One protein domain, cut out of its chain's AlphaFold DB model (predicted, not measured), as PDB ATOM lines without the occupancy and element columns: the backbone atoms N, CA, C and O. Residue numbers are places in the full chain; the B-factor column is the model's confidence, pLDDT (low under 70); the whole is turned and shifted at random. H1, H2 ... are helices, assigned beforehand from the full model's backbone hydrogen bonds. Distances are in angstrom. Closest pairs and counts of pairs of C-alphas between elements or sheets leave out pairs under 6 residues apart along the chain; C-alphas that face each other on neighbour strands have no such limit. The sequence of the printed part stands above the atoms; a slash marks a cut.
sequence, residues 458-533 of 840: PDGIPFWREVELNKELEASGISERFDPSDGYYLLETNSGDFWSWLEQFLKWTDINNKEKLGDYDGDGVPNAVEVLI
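This is residues 458 to 533 of the 840 residues of an uncharacterized protein of Thermococcus gammatolerans (strain DSM 15229 / JCM 11827 / EJ3) (UniProt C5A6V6). The domain is a loose, open loop drawn out along one axis: after H1 the long link of residues 476 to 497 runs out to a far tip, and the long helix H2 runs back from that tip toward the end where H1 and the short H3 lie. H1 stands crosswise to H2, no two helices touch, and residues 494 to 500, of which 498 to 500 belong to H2, stick out at the tip. The printed part has 76 residues with three named helices, H1, H2 and H3 in that order, and no named strand; the class is all helix, with 36 residues, under half, in named elements. The whole is loose, with a radius of gyration of the C-alphas of 14.3 A, and elongated, spanning 43 by 23 by 22 A.

H1, residues 463 to 475, begins at C-alpha 463 (252.575, 362.450, 245.605) and is 19.0 A long from first to last C-alpha. H2, residues 498 to 515, is the longest helix, 25.4 A from C-alpha 498 (246.888, 389.512, 256.464) to C-alpha 515 (240.448, 366.652, 247.394). H3, residues 527 to 531, ends at C-alpha 531 (243.431, 354.348, 247.596).

H1 and H2 are apart. H2 and H3 are only just apart, with their closest C-alphas 8.0 A from each other. H1 and H3 are apart. Each O i to N i+4 pair is within hydrogen-bond range in H3; the count is 8 of 9 in H1 and 12 of 14 in H2.

The two C-alphas farthest apart, those of Gly 496 and Asp 523, are 43.8 A from each other. The printed part has no cut. Both links are long, with 22 residues between H1 and H2 and 11 between H2 and H3. The mean pLDDT of the printed part is 71.6, and residues 486 to 496 and 498 to 517 are under 70.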
ATOM      1  N   PRO A 458     248.743 364.923 254.503       73.81
ATOM      2  CA  PRO A 458     247.435 365.328 255.023       73.81
ATOM      3  C   PRO A 458     246.252 364.521 254.480       73.81
ATOM      4  O   PRO A 458     245.276 364.329 255.219       73.81
ATOM      5  N   ASP A 459     246.325 364.081 253.226       74.81
ATOM      6  CA  ASP A 459     245.283 363.329 252.528       74.81
ATOM      7  C   ASP A 459     245.524 361.807 252.493       74.81
ATOM      8  O   ASP A 459     244.600 361.032 252.251       74.81
ATOM      9  N   GLY A 460     246.739 361.373 252.841       80.25
ATOM     10  CA  GLY A 460     247.123 359.969 252.894       80.25
ATOM     11  C   GLY A 460     247.373 359.332 251.523       80.25
ATOM     12  O   GLY A 460     247.436 358.099 251.468       80.25
ATOM     13  N   ILE A 461     247.523 360.117 250.451       84.44
ATOM     14  CA  ILE A 461     247.791 359.632 249.093       84.44
ATOM     15  C   ILE A 461     249.196 360.077 248.673       84.44
ATOM     16  O   ILE A 461     249.448 361.267 248.625       84.44
ATOM     17  N   PRO A 462     250.101 359.156 248.285       87.81
ATOM     18  CA  PRO A 462     251.441 359.557 247.867       87.81
ATOM     19  C   PRO A 462     251.437 360.506 246.670       87.81
ATOM     20  O   PRO A 462     250.768 360.216 245.673       87.81
ATOM     21  N   PHE A 463     252.324 361.498 246.694       89.19
ATOM     22  CA  PHE A 463     252.575 362.450 245.605       89.19
ATOM     23  C   PHE A 463     252.467 361.854 244.185       89.19
ATOM     24  O   PHE A 463     251.696 362.289 243.325       89.19
ATOM     25  N   TRP A 464     253.240 360.799 243.893       88.75
ATOM     26  CA  TRP A 464     253.237 360.214 242.547       88.75
ATOM     27  C   TRP A 464     251.958 359.454 242.220       88.75
ATOM     28  O   TRP A 464     251.639 359.311 241.033       88.75
ATOM     29  N   ARG A 465     251.233 358.967 243.230       87.88
ATOM     30  CA  ARG A 465     249.931 358.346 243.014       87.88
ATOM     31  C   ARG A 465     248.923 359.400 242.587       87.88
ATOM     32  O   ARG A 465     248.202 359.143 241.630       87.88
ATOM     33  N   GLU A 466     248.928 360.585 243.185       87.38
ATOM     34  CA  GLU A 466     248.085 361.709 242.754       87.38
ATOM     35  C   GLU A 466     248.384 362.131 241.308       87.38
ATOM     36  O   GLU A 466     247.475 362.298 240.490       87.38
ATOM     37  N   VAL A 467     249.667 362.213 240.938       88.88
ATOM     38  CA  VAL A 467     250.093 362.500 239.555       88.88
ATOM     39  C   VAL A 467     249.591 361.440 238.563       88.88
ATOM     40  O   VAL A 467     249.227 361.766 237.425       88.88
ATOM     41  N   GLU A 468     249.608 360.161 238.942       88.00
ATOM     42  CA  GLU A 468     249.078 359.067 238.121       88.00
ATOM     43  C   GLU A 468     247.551 359.114 238.028       88.00
ATOM     44  O   GLU A 468     247.012 359.074 236.919       88.00
ATOM     45  N   LEU A 469     246.870 359.298 239.159       86.25
ATOM     46  CA  LEU A 469     245.419 359.440 239.247       86.25
ATOM     47  C   LEU A 469     244.917 360.599 238.388       86.25
ATOM     48  O   LEU A 469     243.964 360.448 237.635       86.25
ATOM     49  N   ASN A 470     245.604 361.738 238.398       87.75
ATOM     50  CA  ASN A 470     245.256 362.881 237.558       87.75
ATOM     51  C   ASN A 470     245.253 362.549 236.058       87.75
ATOM     52  O   ASN A 470     244.400 363.042 235.312       87.75
ATOM     53  N   LYS A 471     246.163 361.675 235.610       87.94
ATOM     54  CA  LYS A 471     246.201 361.183 234.222       87.94
ATOM     55  C   LYS A 471     245.078 360.183 233.951       87.94
ATOM     56  O   LYS A 471     244.510 360.198 232.858       87.94
ATOM     57  N   GLU A 472     244.758 359.331 234.922       87.50
ATOM     58  CA  GLU A 472     243.648 358.370 234.854       87.50
ATOM     59  C   GLU A 472     242.297 359.103 234.762       87.50
ATOM     60  O   GLU A 472     241.521 358.853 233.838       87.50
ATOM     61  N   LEU A 473     242.072 360.106 235.615       86.00
ATOM     62  CA  LEU A 473     240.897 360.982 235.598       86.00
ATOM     63  C   LEU A 473     240.760 361.731 234.268       86.00
ATOM     64  O   LEU A 473     239.669 361.781 233.695       86.00
ATOM     65  N   GLU A 474     241.857 362.282 233.733       87.81
ATOM     66  CA  GLU A 474     241.848 362.938 232.421       87.81
ATOM     67  C   GLU A 474     241.449 361.970 231.301       87.81
ATOM     68  O   GLU A 474     240.618 362.308 230.453       87.81
ATOM     69  N   ALA A 475     241.995 360.751 231.315       88.25
ATOM     70  CA  ALA A 475     241.648 359.715 230.349       88.25
ATOM     71  C   ALA A 475     240.171 359.287 230.458       88.25
ATOM     72  O   ALA A 475     239.547 358.989 229.433       88.25
ATOM     73  N   SER A 476     239.604 359.324 231.666       82.81
ATOM     74  CA  SER A 476     238.184 359.077 231.953       82.81
ATOM     75  C   SER A 476     237.274 360.285 231.674       82.81
ATOM     76  O   SER A 476     236.049 360.162 231.722       82.81
ATOM     77  N   GLY A 477     237.834 361.447 231.318       86.12
ATOM     78  CA  GLY A 477     237.078 362.667 231.026       86.12
ATOM     79  C   GLY A 477     236.559 363.408 232.263       86.12
ATOM     80  O   GLY A 477     235.681 364.263 232.122       86.12
ATOM     81  N   ILE A 478     237.093 363.097 233.445       81.06
ATOM     82  CA  ILE A 478     236.834 363.801 234.705       81.06
ATOM     83  C   ILE A 478     237.752 365.031 234.759       81.06
ATOM     84  O   ILE A 478     238.891 364.989 234.280       81.06
ATOM     85  N   SER A 479     237.251 366.163 235.262       80.88
ATOM     86  CA  SER A 479     237.969 367.454 235.248       80.88
ATOM     87  C   SER A 479     238.655 367.799 236.567       80.88
ATOM     88  O   SER A 479     239.593 368.591 236.583       80.88
ATOM     89  N   GLU A 480     238.167 367.202 237.643       79.38
ATOM     90  CA  GLU A 480     238.649 367.251 239.009       79.38
ATOM     91  C   GLU A 480     240.034 366.603 239.093       79.38
ATOM     92  O   GLU A 480     240.355 365.698 238.315       79.38
ATOM     93  N   ARG A 481     240.888 367.117 239.974       77.44
ATOM     94  CA  ARG A 481     242.288 366.715 240.095       77.44
ATOM     95  C   ARG A 481     242.659 366.650 241.569       77.44
ATOM     96  O   ARG A 481     242.132 367.425 242.355       77.44
ATOM     97  N   PHE A 482     243.536 365.720 241.898       80.19
ATOM     98  CA  PHE A 482     244.340 365.757 243.111       80.19
ATOM     99  C   PHE A 482     245.391 366.867 242.970       80.19
ATOM    100  O   PHE A 482     245.796 367.168 241.839       80.19
ATOM    101  N   ASP A 483     245.799 367.482 244.073       77.19
ATOM    102  CA  ASP A 483     246.853 368.497 244.111       77.19
ATOM    103  C   ASP A 483     248.103 367.861 244.729       77.19
ATOM    104  O   ASP A 483     248.217 367.871 245.950       77.19
ATOM    105  N   PRO A 484     249.081 367.392 243.923       81.50
ATOM    106  CA  PRO A 484     250.294 366.768 244.451       81.50
ATOM    107  C   PRO A 484     251.124 367.675 245.364       81.50
ATOM    108  O   PRO A 484     252.104 367.246 245.958       81.50
ATOM    109  N   SER A 485     250.790 368.963 245.445       72.19
ATOM    110  CA  SER A 485     251.505 369.928 246.266       72.19
ATOM    111  C   SER A 485     250.893 370.146 247.655       72.19
ATOM    112  O   SER A 485     251.336 371.078 248.339       72.19
ATOM    113  N   ASP A 486     249.888 369.363 248.078       64.06
ATOM    114  CA  ASP A 486     248.998 369.590 249.234       64.06
ATOM    115  C   ASP A 486     249.692 369.678 250.621       64.06
ATOM    116  O   ASP A 486     249.517 368.927 251.574       64.06
ATOM    117  N   GLY A 487     250.434 370.764 250.817       49.69
ATOM    118  CA  GLY A 487     251.182 371.071 252.036       49.69
ATOM    119  C   GLY A 487     252.364 371.999 251.781       49.69
ATOM    120  O   GLY A 487     252.728 372.790 252.655       49.69
ATOM    121  N   TYR A 488     252.879 371.989 250.554       47.28
ATOM    122  CA  TYR A 488     253.929 372.862 250.048       47.28
ATOM    123  C   TYR A 488     253.363 373.876 249.056       47.28
ATOM    124  O   TYR A 488     253.933 374.159 248.005       47.28
ATOM    125  N   TYR A 489     252.294 374.575 249.449       42.16
ATOM    126  CA  TYR A 489     252.189 375.940 248.953       42.16
ATOM    127  C   TYR A 489     253.465 376.637 249.407       42.16
ATOM    128  O   TYR A 489     253.668 376.838 250.609       42.16
ATOM    129  N   LEU A 490     254.312 377.008 248.443       40.00
ATOM    130  CA  LEU A 490     255.271 378.087 248.591       40.00
ATOM    131  C   LEU A 490     254.478 379.289 249.106       40.00
ATOM    132  O   LEU A 490     254.003 380.144 248.357       40.00
ATOM    133  N   LEU A 491     254.322 379.365 250.425       41.81
ATOM    134  CA  LEU A 491     254.117 380.598 251.133       41.81
ATOM    135  C   LEU A 491     255.410 381.363 250.874       41.81
ATOM    136  O   LEU A 491     256.297 381.426 251.723       41.81
ATOM    137  N   GLU A 492     255.528 381.968 249.691       41.91
ATOM    138  CA  GLU A 492     256.346 383.147 249.519       41.91
ATOM    139  C   GLU A 492     255.748 384.182 250.475       41.91
ATOM    140  O   GLU A 492     254.912 385.024 250.129       41.91
ATOM    141  N   THR A 493     256.151 384.103 251.745       40.06
ATOM    142  CA  THR A 493     255.840 385.062 252.794       40.06
ATOM    143  C   THR A 493     256.628 386.335 252.515       40.06
ATOM    144  O   THR A 493     257.489 386.740 253.287       40.06
ATOM    145  N   ASN A 494     256.357 386.972 251.382       43.88
ATOM    146  CA  ASN A 494     256.807 388.319 251.072       43.88
ATOM    147  C   ASN A 494     255.643 389.286 250.842       43.88
ATOM    148  O   ASN A 494     255.879 390.476 250.633       43.88
ATOM    149  N   SER A 495     254.388 388.846 250.989       47.94
ATOM    150  CA  SER A 495     253.280 389.778 251.205       47.94
ATOM    151  C   SER A 495     252.918 389.802 252.689       47.94
ATOM    152  O   SER A 495     252.216 388.943 253.203       47.94
ATOM    153  N   GLY A 496     253.426 390.801 253.417       51.19
ATOM    154  CA  GLY A 496     253.059 391.071 254.816       51.19
ATOM    155  C   GLY A 496     251.606 391.542 255.001       51.19
ATOM    156  O   GLY A 496     251.348 392.372 255.870       51.19
ATOM    157  N   ASP A 497     250.679 391.076 254.160       70.00
ATOM    158  CA  ASP A 497     249.266 391.436 254.164       70.00
ATOM    159  C   ASP A 497     248.413 390.259 254.651       70.00
ATOM    160  O   ASP A 497     248.310 389.211 254.011       70.00
ATOM    161  N   PHE A 498     247.771 390.468 255.799       69.88
ATOM    162  CA  PHE A 498     246.888 389.512 256.464       69.88
ATOM    163  C   PHE A 498     245.738 389.039 255.562       69.88
ATOM    164  O   PHE A 498     245.307 387.895 255.678       69.88
ATOM    165  N   TRP A 499     245.251 389.890 254.653       66.50
ATOM    166  CA  TRP A 499     244.137 389.539 253.768       66.50
ATOM    167  C   TRP A 499     244.544 388.589 252.641       66.50
ATOM    168  O   TRP A 499     243.770 387.700 252.305       66.50
ATOM    169  N   SER A 500     245.769 388.717 252.124       56.81
ATOM    170  CA  SER A 500     246.317 387.798 251.119       56.81
ATOM    171  C   SER A 500     246.554 386.408 251.717       56.81
ATOM    172  O   SER A 500     246.202 385.399 251.111       56.81
ATOM    173  N   TRP A 501     247.069 386.360 252.951       66.25
ATOM    174  CA  TRP A 501     247.204 385.115 253.708       66.25
ATOM    175  C   TRP A 501     245.842 384.477 254.017       66.25
ATOM    176  O   TRP A 501     245.682 383.276 253.841       66.25
ATOM    177  N   LEU A 502     244.841 385.266 254.427       65.00
ATOM    178  CA  LEU A 502     243.511 384.744 254.750       65.00
ATOM    179  C   LEU A 502     242.769 384.218 253.511       65.00
ATOM    180  O   LEU A 502     242.105 383.193 253.604       65.00
ATOM    181  N   GLU A 503     242.877 384.880 252.356       61.97
ATOM    182  CA  GLU A 503     242.304 384.365 251.103       61.97
ATOM    183  C   GLU A 503     242.988 383.073 250.642       61.97
ATOM    184  O   GLU A 503     242.303 382.167 250.173       61.97
ATOM    185  N   GLN A 504     244.310 382.959 250.803       59.34
ATOM    186  CA  GLN A 504     245.047 381.725 250.506       59.34
ATOM    187  C   GLN A 504     244.677 380.601 251.480       59.34
ATOM    188  O   GLN A 504     244.377 379.499 251.042       59.34
ATOM    189  N   PHE A 505     244.572 380.894 252.776       60.59
ATOM    190  CA  PHE A 505     244.135 379.944 253.803       60.59
ATOM    191  C   PHE A 505     242.686 379.459 253.591       60.59
ATOM    192  O   PHE A 505     242.383 378.279 253.761       60.59
ATOM    193  N   LEU A 506     241.773 380.352 253.193       57.97
ATOM    194  CA  LEU A 506     240.381 379.993 252.890       57.97
ATOM    195  C   LEU A 506     240.248 379.184 251.591       57.97
ATOM    196  O   LEU A 506     239.367 378.338 251.506       57.97
ATOM    197  N   LYS A 507     241.109 379.420 250.595       56.97
ATOM    198  CA  LYS A 507     241.179 378.573 249.393       56.97
ATOM    199  C   LYS A 507     241.764 377.203 249.711       56.97
ATOM    200  O   LYS A 507     241.153 376.214 249.344       56.97
ATOM    201  N   TRP A 508     242.864 377.159 250.459       54.38
ATOM    202  CA  TRP A 508     243.501 375.928 250.928       54.38
ATOM    203  C   TRP A 508     242.520 375.039 251.712       54.38
ATOM    204  O   TRP A 508     242.410 373.853 251.452       54.38
ATOM    205  N   THR A 509     241.697 375.617 252.594       53.78
ATOM    206  CA  THR A 509     240.672 374.847 253.334       53.78
ATOM    207  C   THR A 509     239.487 374.350 252.486       53.78
ATOM    208  O   THR A 509     238.877 373.351 252.855       53.78
ATOM    209  N   ASP A 510     239.124 375.012 251.384       52.50
ATOM    210  CA  ASP A 510     238.034 374.573 250.482       52.50
ATOM    211  C   ASP A 510     238.526 373.549 249.438       52.50
ATOM    212  O   ASP A 510     237.776 372.656 249.046       52.50
ATOM    213  N   ILE A 511     239.794 373.661 249.030       50.31
ATOM    214  CA  ILE A 511     240.514 372.743 248.133       50.31
ATOM    215  C   ILE A 511     240.764 371.407 248.854       50.31
ATOM    216  O   ILE A 511     240.197 370.392 248.453       50.31
ATOM    217  N   ASN A 512     241.404 371.437 250.029       50.72
ATOM    218  CA  ASN A 512     241.674 370.234 250.823       50.72
ATOM    219  C   ASN A 512     240.402 369.462 251.214       50.72
ATOM    220  O   ASN A 512     240.432 368.246 251.308       50.72
ATOM    221  N   ASN A 513     239.266 370.130 251.448       51.12
ATOM    222  CA  ASN A 513     238.019 369.432 251.796       51.12
ATOM    223  C   ASN A 513     237.376 368.696 250.608       51.12
ATOM    224  O   ASN A 513     236.604 367.768 250.830       51.12
ATOM    225  N   LYS A 514     237.641 369.117 249.363       51.03
ATOM    226  CA  LYS A 514     237.138 368.436 248.157       51.03
ATOM    227  C   LYS A 514     238.099 367.376 247.637       51.03
ATOM    228  O   LYS A 514     237.628 366.408 247.057       51.03
ATOM    229  N   GLU A 515     239.396 367.565 247.852       57.94
ATOM    230  CA  GLU A 515     240.448 366.652 247.394       57.94
ATOM    231  C   GLU A 515     240.646 365.481 248.367       57.94
ATOM    232  O   GLU A 515     240.641 364.332 247.938       57.94
ATOM    233  N   LYS A 516     240.660 365.744 249.684       56.16
ATOM    234  CA  LYS A 516     240.910 364.730 250.727       56.16
ATOM    235  C   LYS A 516     239.841 363.634 250.824       56.16
ATOM    236  O   LYS A 516     240.150 362.504 251.176       56.16
ATOM    237  N   LEU A 517     238.568 363.971 250.598       64.25
ATOM    238  CA  LEU A 517     237.420 363.066 250.809       64.25
ATOM    239  C   LEU A 517     236.395 363.117 249.662       64.25
ATOM    240  O   LEU A 517     235.243 362.722 249.844       64.25
ATOM    241  N   GLY A 518     236.782 363.649 248.499       74.25
ATOM    242  CA  GLY A 518     235.935 363.648 247.304       74.25
ATOM    243  C   GLY A 518     235.592 362.231 246.836       74.25
ATOM    244  O   GLY A 518     236.215 361.277 247.271       74.25
ATOM    245  N   ASP A 519     234.610 362.115 245.949       83.94
ATOM    246  CA  ASP A 519     234.175 360.870 245.295       83.94
ATOM    247  C   ASP A 519     234.063 361.206 243.801       83.94
ATOM    248  O   ASP A 519     233.069 361.790 243.346       83.94
ATOM    249  N   TYR A 520     235.176 361.057 243.078       84.94
ATOM    250  CA  TYR A 520     235.325 361.621 241.729       84.94
ATOM    251  C   TYR A 520     234.570 360.838 240.668       84.94
ATOM    252  O   TYR A 520     234.043 361.424 239.714       84.94
ATOM    253  N   ASP A 521     234.507 359.528 240.820       84.88
ATOM    254  CA  ASP A 521     233.776 358.663 239.921       84.88
ATOM    255  C   ASP A 521     232.292 358.538 240.326       84.88
ATOM    256  O   ASP A 521     231.445 358.236 239.476       84.88
ATOM    257  N   GLY A 522     231.923 358.901 241.556       87.00
ATOM    258  CA  GLY A 522     230.557 358.972 242.060       87.00
ATOM    259  C   GLY A 522     229.998 357.603 242.437       87.00
ATOM    260  O   GLY A 522     228.825 357.338 242.117       87.00
ATOM    261  N   ASP A 523     230.832 356.722 242.981       90.19
ATOM    262  CA  ASP A 523     230.464 355.377 243.426       90.19
ATOM    263  C   ASP A 523     230.093 355.295 244.922       90.19
ATOM    264  O   ASP A 523     229.497 354.307 245.374       90.19
ATOM    265  N   GLY A 524     230.315 356.391 245.655       90.06
ATOM    266  CA  GLY A 524     229.946 356.586 247.052       90.06
ATOM    267  C   GLY A 524     231.070 356.321 248.056       90.06
ATOM    268  O   GLY A 524     230.797 356.380 249.265       90.06
ATOM    269  N   VAL A 525     232.286 355.996 247.604       90.62
ATOM    270  CA  VAL A 525     233.481 355.838 248.446       90.62
ATOM    271  C   VAL A 525     234.390 357.066 248.299       90.62
ATOM    272  O   VAL A 525     234.613 357.531 247.190       90.62
ATOM    273  N   PRO A 526     234.920 357.640 249.396       87.62
ATOM    274  CA  PRO A 526     235.891 358.721 249.277       87.62
ATOM    275  C   PRO A 526     237.196 358.251 248.617       87.62
ATOM    276  O   PRO A 526     237.756 357.241 249.036       87.62
ATOM    277  N   ASN A 527     237.751 359.044 247.705       84.50
ATOM    278  CA  ASN A 527     238.972 358.753 246.949       84.50
ATOM    279  C   ASN A 527     240.155 358.313 247.830       84.50
ATOM    280  O   ASN A 527     240.858 357.353 247.517       84.50
ATOM    281  N   ALA A 528     240.399 359.004 248.951       80.62
ATOM    282  CA  ALA A 528     241.475 358.631 249.870       80.62
ATOM    283  C   ALA A 528     241.223 357.256 250.500       80.62
ATOM    284  O   ALA A 528     242.149 356.470 250.682       80.62
ATOM    285  N   VAL A 529     239.961 356.929 250.793       86.62
ATOM    286  CA  VAL A 529     239.587 355.598 251.279       86.62
ATOM    287  C   VAL A 529     239.804 354.570 250.183       86.62
ATOM    288  O   VAL A 529     240.424 353.556 250.474       86.62
ATOM    289  N   GLU A 530     239.377 354.837 248.947       87.12
ATOM    290  CA  GLU A 530     239.603 353.954 247.799       87.12
ATOM    291  C   GLU A 530     241.079 353.609 247.624       87.12
ATOM    292  O   GLU A 530     241.415 352.431 247.563       87.12
ATOM    293  N   VAL A 531     241.979 354.597 247.650       81.19
ATOM    294  CA  VAL A 531     243.431 354.348 247.596       81.19
ATOM    295  C   VAL A 531     243.883 353.453 248.758       81.19
ATOM    296  O   VAL A 531     244.649 352.515 248.543       81.19
ATOM    297  N   LEU A 532     243.364 353.688 249.969       81.25
ATOM    298  CA  LEU A 532     243.658 352.917 251.187       81.25
ATOM    299  C   LEU A 532     242.984 351.542 251.268       81.25
ATOM    300  O   LEU A 532     243.211 350.815 252.236       81.25
ATOM    301  N   ILE A 533     242.165 351.181 250.288       80.81
ATOM    302  CA  ILE A 533     241.667 349.816 250.076       80.81
ATOM    303  C   ILE A 533     242.055 349.293 248.677       80.81
ATOM    304  O   ILE A 533     241.594 348.235 248.249       80.81
TER     305      ILE A 533